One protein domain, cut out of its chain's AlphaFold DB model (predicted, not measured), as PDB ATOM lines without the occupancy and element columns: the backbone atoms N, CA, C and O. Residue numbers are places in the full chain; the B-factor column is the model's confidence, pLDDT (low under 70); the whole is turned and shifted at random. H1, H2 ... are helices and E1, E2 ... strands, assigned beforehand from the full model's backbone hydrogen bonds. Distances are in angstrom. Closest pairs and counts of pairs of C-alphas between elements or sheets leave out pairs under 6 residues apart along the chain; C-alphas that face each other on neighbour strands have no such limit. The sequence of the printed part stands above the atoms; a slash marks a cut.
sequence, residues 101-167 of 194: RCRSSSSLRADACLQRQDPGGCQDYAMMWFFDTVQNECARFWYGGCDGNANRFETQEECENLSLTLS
ATOM      1  N   ARG A 101     222.883 279.035 281.336       67.69
ATOM      2  CA  ARG A 101     221.818 278.964 282.343       67.69
ATOM      3  C   ARG A 101     222.023 280.040 283.395       67.69
ATOM      4  O   ARG A 101     223.150 280.206 283.871       67.69
ATOM      5  N   CYS A 102     220.938 280.698 283.808       65.88
ATOM      6  CA  CYS A 102     220.969 281.507 285.019       65.88
ATOM      7  C   CYS A 102     221.232 280.581 286.204       65.88
ATOM      8  O   CYS A 102     220.506 279.606 286.433       65.88
ATOM      9  N   ARG A 103     222.267 280.873 286.982       67.81
ATOM     10  CA  ARG A 103     222.419 280.287 288.304       67.81
ATOM     11  C   ARG A 103     221.311 280.884 289.171       67.81
ATOM     12  O   ARG A 103     221.369 282.050 289.508       67.81
ATOM     13  N   SER A 104     220.282 280.110 289.499       61.03
ATOM     14  CA  SER A 104     219.257 280.529 290.459       61.03
ATOM     15  C   SER A 104     219.082 279.462 291.531       61.03
ATOM     16  O   SER A 104     219.097 278.268 291.228       61.03
ATOM     17  N   SER A 105     218.908 279.893 292.781       59.31
ATOM     18  CA  SER A 105     218.534 279.034 293.911       59.31
ATOM     19  C   SER A 105     217.050 278.637 293.889       59.31
ATOM     20  O   SER A 105     216.656 277.721 294.605       59.31
ATOM     21  N   SER A 106     216.229 279.278 293.045       58.75
ATOM     22  CA  SER A 106     214.792 279.012 292.921       58.75
ATOM     23  C   SER A 106     214.415 278.649 291.480       58.75
ATOM     24  O   SER A 106     214.810 279.306 290.517       58.75
ATOM     25  N   SER A 107     213.625 277.589 291.316       58.28
ATOM     26  CA  SER A 107     213.221 277.045 290.012       58.28
ATOM     27  C   SER A 107     212.308 277.968 289.190       58.28
ATOM     28  O   SER A 107     212.151 277.736 287.997       58.28
ATOM     29  N   LEU A 108     211.746 279.025 289.790       54.44
ATOM     30  CA  LEU A 108     210.818 279.969 289.143       54.44
ATOM     31  C   LEU A 108     211.515 281.144 288.431       54.44
ATOM     32  O   LEU A 108     210.873 281.867 287.677       54.44
ATOM     33  N   ARG A 109     212.824 281.339 288.651       61.28
ATOM     34  CA  ARG A 109     213.624 282.439 288.069       61.28
ATOM     35  C   ARG A 109     214.780 281.949 287.190       61.28
ATOM     36  O   ARG A 109     215.648 282.735 286.820       61.28
ATOM     37  N   ALA A 110     214.792 280.662 286.841       61.25
ATOM     38  CA  ALA A 110     215.919 280.002 286.176       61.25
ATOM     39  C   ALA A 110     216.259 280.555 284.776       61.25
ATOM     40  O   ALA A 110     217.376 280.337 284.315       61.25
ATOM     41  N   ASP A 111     215.343 281.307 284.159       72.75
ATOM     42  CA  ASP A 111     215.542 281.966 282.861       72.75
ATOM     43  C   ASP A 111     215.255 283.479 282.915       72.75
ATOM     44  O   ASP A 111     215.232 284.149 281.885       72.75
ATOM     45  N   ALA A 112     215.034 284.044 284.110       81.44
ATOM     46  CA  ALA A 112     214.783 285.475 284.284       81.44
ATOM     47  C   ALA A 112     215.943 286.306 283.726       81.44
ATOM     48  O   ALA A 112     215.727 287.195 282.917       81.44
ATOM     49  N   CYS A 113     217.180 285.933 284.053       81.56
ATOM     50  CA  CYS A 113     218.372 286.643 283.594       81.56
ATOM     51  C   CYS A 113     218.593 286.586 282.069       81.56
ATOM     52  O   CYS A 113     219.396 287.352 281.556       81.56
ATOM     53  N   LEU A 114     217.922 285.681 281.339       84.44
ATOM     54  CA  LEU A 114     218.043 285.568 279.878       84.44
ATOM     55  C   LEU A 114     217.110 286.526 279.131       84.44
ATOM     56  O   LEU A 114     217.257 286.725 277.924       84.44
ATOM     57  N   GLN A 115     216.127 287.090 279.828       86.81
ATOM     58  CA  GLN A 115     215.176 288.023 279.241       86.81
ATOM     59  C   GLN A 115     215.818 289.405 279.120       86.81
ATOM     60  O   GLN A 115     216.736 289.744 279.858       86.81
ATOM     61  N   ARG A 116     215.357 290.226 278.179       87.56
ATOM     62  CA  ARG A 116     215.746 291.646 278.155       87.56
ATOM     63  C   ARG A 116     215.032 292.384 279.280       87.56
ATOM     64  O   ARG A 116     213.991 291.919 279.725       87.56
ATOM     65  N   GLN A 117     215.536 293.533 279.700       89.56
ATOM     66  CA  GLN A 117     214.758 294.438 280.536       89.56
ATOM     67  C   GLN A 117     213.455 294.836 279.827       89.56
ATOM     68  O   GLN A 117     213.439 295.042 278.610       89.56
ATOM     69  N   ASP A 118     212.372 294.938 280.589       91.69
ATOM     70  CA  ASP A 118     211.076 295.399 280.095       91.69
ATOM     71  C   ASP A 118     210.532 296.480 281.041       91.69
ATOM     72  O   ASP A 118     210.117 296.159 282.163       91.69
ATOM     73  N   PRO A 119     210.584 297.761 280.621       87.00
ATOM     74  CA  PRO A 119     210.063 298.891 281.387       87.00
ATOM     75  C   PRO A 119     208.557 298.824 281.658       87.00
ATOM     76  O   PRO A 119     208.096 299.481 282.588       87.00
ATOM     77  N   GLY A 120     207.787 298.048 280.885       91.94
ATOM     78  CA  GLY A 120     206.326 298.069 280.938       91.94
ATOM     79  C   GLY A 120     205.705 299.336 280.335       91.94
ATOM     80  O   GLY A 120     206.390 300.171 279.740       91.94
ATOM     81  N   GLY A 121     204.377 299.462 280.447       85.31
ATOM     82  CA  GLY A 121     203.607 300.561 279.843       85.31
ATOM     83  C   GLY A 121     203.206 301.705 280.785       85.31
ATOM     84  O   GLY A 121     202.670 302.713 280.321       85.31
ATOM     85  N   CYS A 122     203.421 301.558 282.094       92.56
ATOM     86  CA  CYS A 122     203.001 302.537 283.100       92.56
ATOM     87  C   CYS A 122     204.044 303.650 283.327       92.56
ATOM     88  O   CYS A 122     205.157 303.596 282.809       92.56
ATOM     89  N   GLN A 123     203.663 304.695 284.071       86.31
ATOM     90  CA  GLN A 123     204.484 305.898 284.304       86.31
ATOM     91  C   GLN A 123     204.887 306.090 285.779       86.31
ATOM     92  O   GLN A 123     205.287 307.188 286.169       86.31
ATOM     93  N   ASP A 124     204.783 305.041 286.595       88.31
ATOM     94  CA  ASP A 124     205.220 305.025 287.993       88.31
ATOM     95  C   ASP A 124     206.665 304.516 288.073       88.31
ATOM     96  O   ASP A 124     206.942 303.356 288.379       88.31
ATOM     97  N   TYR A 125     207.593 305.372 287.641       85.19
ATOM     98  CA  TYR A 125     208.973 304.977 287.387       85.19
ATOM     99  C   TYR A 125     209.761 304.719 288.677       85.19
ATOM    100  O   TYR A 125     210.028 305.636 289.453       85.19
ATOM    101  N   ALA A 126     210.238 303.485 288.831       89.00
ATOM    102  CA  ALA A 126     211.165 303.065 289.874       89.00
ATOM    103  C   ALA A 126     212.469 302.527 289.268       89.00
ATOM    104  O   ALA A 126     212.471 301.872 288.222       89.00
ATOM    105  N   MET A 127     213.595 302.802 289.928       86.94
ATOM    106  CA  MET A 127     214.908 302.327 289.496       86.94
ATOM    107  C   MET A 127     215.119 300.882 289.958       86.94
ATOM    108  O   MET A 127     215.271 300.632 291.151       86.94
ATOM    109  N   MET A 128     215.188 299.954 289.008       91.94
ATOM    110  CA  MET A 128     215.334 298.518 289.250       91.94
ATOM    111  C   MET A 128     216.629 297.990 288.632       91.94
ATOM    112  O   MET A 128     217.214 298.621 287.753       91.94
ATOM    113  N   TRP A 129     217.071 296.821 289.074       90.69
ATOM    114  CA  TRP A 129     218.208 296.095 288.516       90.69
ATOM    115  C   TRP A 129     217.744 295.048 287.508       90.69
ATOM    116  O   TRP A 129     216.718 294.403 287.707       90.69
ATOM    117  N   PHE A 130     218.514 294.846 286.448       90.31
ATOM    118  CA  PHE A 130     218.352 293.747 285.503       90.31
ATOM    119  C   PHE A 130     219.722 293.177 285.146       90.31
ATOM    120  O   PHE A 130     220.741 293.863 285.223       90.31
ATOM    121  N   PHE A 131     219.744 291.916 284.740       87.62
ATOM    122  CA  PHE A 131     220.950 291.265 284.263       87.62
ATOM    123  C   PHE A 131     221.112 291.494 282.755       87.62
ATOM    124  O   PHE A 131     220.274 291.047 281.966       87.62
ATOM    125  N   ASP A 132     222.181 292.171 282.339       85.00
ATOM    126  CA  ASP A 132     222.524 292.358 280.931       85.00
ATOM    127  C   ASP A 132     223.343 291.156 280.439       85.00
ATOM    128  O   ASP A 132     224.506 290.976 280.792       85.00
ATOM    129  N   THR A 133     222.751 290.320 279.583       79.69
ATOM    130  CA  THR A 133     223.430 289.140 279.011       79.69
ATOM    131  C   THR A 133     224.491 289.470 277.961       79.69
ATOM    132  O   THR A 133     225.334 288.625 277.664       79.69
ATOM    133  N   VAL A 134     224.471 290.676 277.387       78.69
ATOM    134  CA  VAL A 134     225.468 291.155 276.422       78.69
ATOM    135  C   VAL A 134     226.744 291.570 277.146       78.69
ATOM    136  O   VAL A 134     227.839 291.295 276.653       78.69
ATOM    137  N   GLN A 135     226.602 292.234 278.293       73.06
ATOM    138  CA  GLN A 135     227.721 292.690 279.125       73.06
ATOM    139  C   GLN A 135     228.091 291.686 280.227       73.06
ATOM    140  O   GLN A 135     229.198 291.740 280.755       73.06
ATOM    141  N   ASN A 136     227.208 290.723 280.504       77.50
ATOM    142  CA  ASN A 136     227.308 289.765 281.601       77.50
ATOM    143  C   ASN A 136     227.475 290.461 282.965       77.50
ATOM    144  O   ASN A 136     228.294 290.048 283.786       77.50
ATOM    145  N   GLU A 137     226.707 291.529 283.181       82.50
ATOM    146  CA  GLU A 137     226.734 292.342 284.397       82.50
ATOM    147  C   GLU A 137     225.328 292.805 284.793       82.50
ATOM    148  O   GLU A 137     224.408 292.836 283.973       82.50
ATOM    149  N   CYS A 138     225.161 293.165 286.063       87.19
ATOM    150  CA  CYS A 138     223.933 293.776 286.551       87.19
ATOM    151  C   CYS A 138     223.937 295.273 286.268       87.19
ATOM    152  O   CYS A 138     224.845 295.992 286.678       87.19
ATOM    153  N   ALA A 139     222.891 295.743 285.601       87.25
ATOM    154  CA  ALA A 139     222.693 297.139 285.254       87.25
ATOM    155  C   ALA A 139     221.352 297.641 285.799       87.25
ATOM    156  O   ALA A 139     220.479 296.858 286.181       87.25
ATOM    157  N   ARG A 140     221.180 298.964 285.859       86.88
ATOM    158  CA  ARG A 140     219.945 299.596 286.345       86.88
ATOM    159  C   ARG A 140     219.085 300.060 285.174       86.88
ATOM    160  O   ARG A 140     219.610 300.493 284.152       86.88
ATOM    161  N   PHE A 141     217.770 299.991 285.329       86.88
ATOM    162  CA  PHE A 141     216.795 300.512 284.371       86.88
ATOM    163  C   PHE A 141     215.575 301.092 285.092       86.88
ATOM    164  O   PHE A 141     215.344 300.814 286.270       86.88
ATOM    165  N   TRP A 142     214.790 301.901 284.383       86.00
ATOM    166  CA  TRP A 142     213.530 302.434 284.893       86.00
ATOM    167  C   TRP A 142     212.382 301.480 284.572       86.00
ATOM    168  O   TRP A 142     212.100 301.209 283.409       86.00
ATOM    169  N   TYR A 143     211.709 300.993 285.607       92.44
ATOM    170  CA  TYR A 143     210.494 300.196 285.492       92.44
ATOM    171  C   TYR A 143     209.282 301.081 285.760       92.44
ATOM    172  O   TYR A 143     209.224 301.732 286.796       92.44
ATOM    173  N   GLY A 144     208.319 301.094 284.844       89.25
ATOM    174  CA  GLY A 144     207.151 301.974 284.874       89.25
ATOM    175  C   GLY A 144     206.064 301.591 285.881       89.25
ATOM    176  O   GLY A 144     205.036 302.262 285.921       89.25
ATOM    177  N   GLY A 145     206.245 300.519 286.658       92.19
ATOM    178  CA  GLY A 145     205.334 300.120 287.740       92.19
ATOM    179  C   GLY A 145     204.297 299.049 287.372       92.19
ATOM    180  O   GLY A 145     203.651 298.502 288.263       92.19
ATOM    181  N   CYS A 146     204.165 298.676 286.095       93.88
ATOM    182  CA  CYS A 146     203.287 297.584 285.657       93.88
ATOM    183  C   CYS A 146     203.899 296.750 284.523       93.88
ATOM    184  O   CYS A 146     204.864 297.173 283.891       93.88
ATOM    185  N   ASP A 147     203.311 295.577 284.265       94.75
ATOM    186  CA  ASP A 147     203.763 294.610 283.260       94.75
ATOM    187  C   ASP A 147     205.233 294.177 283.461       94.75
ATOM    188  O   ASP A 147     205.700 293.870 284.570       94.75
ATOM    189  N   GLY A 148     205.982 294.114 282.365       91.12
ATOM    190  CA  GLY A 148     207.379 293.746 282.369       91.12
ATOM    191  C   GLY A 148     207.605 292.243 282.457       91.12
ATOM    192  O   GLY A 148     206.735 291.415 282.181       91.12
ATOM    193  N   ASN A 149     208.814 291.884 282.881       92.19
ATOM    194  CA  ASN A 149     209.213 290.496 283.021       92.19
ATOM    195  C   ASN A 149     210.054 290.241 284.278       92.19
ATOM    196  O   ASN A 149     210.252 291.123 285.114       92.19
ATOM    197  N   ALA A 150     210.511 288.997 284.428       90.69
ATOM    198  CA  ALA A 150     211.208 288.535 285.624       90.69
ATOM    199  C   ALA A 150     212.666 289.020 285.738       90.69
ATOM    200  O   ALA A 150     213.247 288.853 286.810       90.69
ATOM    201  N   ASN A 151     213.266 289.598 284.688       91.12
ATOM    202  CA  ASN A 151     214.601 290.207 284.746       91.12
ATOM    203  C   ASN A 151     214.544 291.585 285.426       91.12
ATOM    204  O   ASN A 151     214.799 292.619 284.808       91.12
ATOM    205  N   ARG A 152     214.107 291.598 286.685       91.69
ATOM    206  CA  ARG A 152     213.860 292.809 287.460       91.69
ATOM    207  C   ARG A 152     214.047 292.515 288.945       91.69
ATOM    208  O   ARG A 152     213.317 291.701 289.508       91.69
ATOM    209  N   PHE A 153     214.995 293.203 289.564       91.81
ATOM    210  CA  PHE A 153     215.409 293.002 290.953       91.81
ATOM    211  C   PHE A 153     215.474 294.339 291.679       91.81
ATOM    212  O   PHE A 153     215.798 295.363 291.077       91.81
ATOM    213  N   GLU A 154     215.143 294.350 292.965       91.00
ATOM    214  CA  GLU A 154     215.166 295.585 293.758       91.00
ATOM    215  C   GLU A 154     216.596 295.961 294.147       91.00
ATOM    216  O   GLU A 154     216.957 297.139 294.196       91.00
ATOM    217  N   THR A 155     217.442 294.953 294.358       88.81
ATOM    218  CA  THR A 155     218.820 295.124 294.814       88.81
ATOM    219  C   THR A 155     219.831 294.572 293.812       88.81
ATOM    220  O   THR A 155     219.551 293.652 293.039       88.81
ATOM    221  N   GLN A 156     221.040 295.140 293.834       87.50
ATOM    222  CA  GLN A 156     222.164 294.652 293.037       87.50
ATOM    223  C   GLN A 156     222.496 293.203 293.395       87.50
ATOM    224  O   GLN A 156     222.687 292.384 292.507       87.50
ATOM    225  N   GLU A 157     222.490 292.881 294.690       85.94
ATOM    226  CA  GLU A 157     222.788 291.545 295.207       85.94
ATOM    227  C   GLU A 157     221.805 290.487 294.682       85.94
ATOM    228  O   GLU A 157     222.211 289.398 294.270       85.94
ATOM    229  N   GLU A 158     220.506 290.803 294.628       85.50
ATOM    230  CA  GLU A 158     219.503 289.920 294.023       85.50
ATOM    231  C   GLU A 158     219.783 289.644 292.544       85.50
ATOM    232  O   GLU A 158     219.605 288.513 292.087       85.50
ATOM    233  N   CYS A 159     220.237 290.661 291.811       86.94
ATOM    234  CA  CYS A 159     220.616 290.523 290.413       86.94
ATOM    235  C   CYS A 159     221.915 289.714 290.253       86.94
ATOM    236  O   CYS A 159     221.968 288.790 289.445       86.94
ATOM    237  N   GLU A 160     222.957 290.012 291.031       82.50
ATOM    238  CA  GLU A 160     224.282 289.382 290.915       82.50
ATOM    239  C   GLU A 160     224.275 287.910 291.325       82.50
ATOM    240  O   GLU A 160     225.053 287.101 290.812       82.50
ATOM    241  N   ASN A 161     223.329 287.528 292.185       78.44
ATOM    242  CA  ASN A 161     223.060 286.129 292.483       78.44
ATOM    243  C   ASN A 161     222.678 285.317 291.229       78.44
ATOM    244  O   ASN A 161     222.842 284.092 291.224       78.44
ATOM    245  N   LEU A 162     222.249 285.970 290.142       70.50
ATOM    246  CA  LEU A 162     222.002 285.369 288.833       70.50
ATOM    247  C   LEU A 162     223.256 285.412 287.955       70.50
ATOM    248  O   LEU A 162     223.337 286.144 286.978       70.50
ATOM    249  N   SER A 163     224.244 284.574 288.255       66.31
ATOM    250  CA  SER A 163     225.397 284.419 287.354       66.31
ATOM    251  C   SER A 163     225.058 283.535 286.151       66.31
ATOM    252  O   SER A 163     224.483 282.453 286.308       66.31
ATOM    253  N   LEU A 164     225.463 283.938 284.940       65.56
ATOM    254  CA  LEU A 164     225.488 283.010 283.809       65.56
ATOM    255  C   LEU A 164     226.558 281.957 284.068       65.56
ATOM    256  O   LEU A 164     227.739 282.255 284.242       65.56
ATOM    257  N   THR A 165     226.136 280.699 284.091       59.31
ATOM    258  CA  THR A 165     227.065 279.576 284.159       59.31
ATOM    259  C   THR A 165     227.022 278.816 282.854       59.31
ATOM    260  O   THR A 165     225.949 278.479 282.348       59.31
ATOM    261  N   LEU A 166     228.203 278.511 282.318       56.97
ATOM    262  CA  LEU A 166     228.321 277.460 281.323       56.97
ATOM    263  C   LEU A 166     227.961 276.154 282.032       56.97
ATOM    264  O   LEU A 166     228.628 275.758 282.992       56.97
ATOM    265  N   SER A 167     226.871 275.507 281.621       53.31
ATOM    266  CA  SER A 167     226.494 274.225 282.207       53.31
ATOM    267  C   SER A 167     227.608 273.205 281.945       53.31
ATOM    268  O   SER A 167     227.797 272.744 280.823       53.31
TER     269      SER A 167
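This is residues 101 to 167 of the 194 residues of an uncharacterized protein of Poecilia reticulata (UniProt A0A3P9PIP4). Little regular structure: a two-stranded hairpin, E1 and E2, has the short helix H1 close by it and long loops around it, and at one end of the elongated whole residues 101 to 102 pair with the short strand E3. The 67 printed residues hold E1, E2, H1 and E3 in that order, a mixed class with 22 residues in named elements. The whole is compact, radius of gyration of the C-alphas 11.5 A, spanning 38 by 21 by 19 A.

E1, residues 126 to 132, and E2, residues 137 to 143, form an antiparallel hairpin at 146 degrees, with N 130 and O 139 2.8 A apart, within hydrogen-bond range. H1, residues 156 to 160, has its O i to N i+4 pair within range; its closest C-alphas to E2 are Cys 159 and Cys 138, 6.0 A. E3, residues 164 to 166, is apart from E1, E2 and H1.

E1 begins at C-alpha 126 (211.165, 303.065, 289.874) and measures 18.0 A; E2 measures 18.1 A. E3 ends at C-alpha 166 (228.321, 277.460, 281.323).

C-alphas 123 and 167 are farthest apart, 38.6 A. The printed part has no cut; E2 to H1 is a long link. Residues 101 to 110 and 163 to 167 have pLDDT under 70.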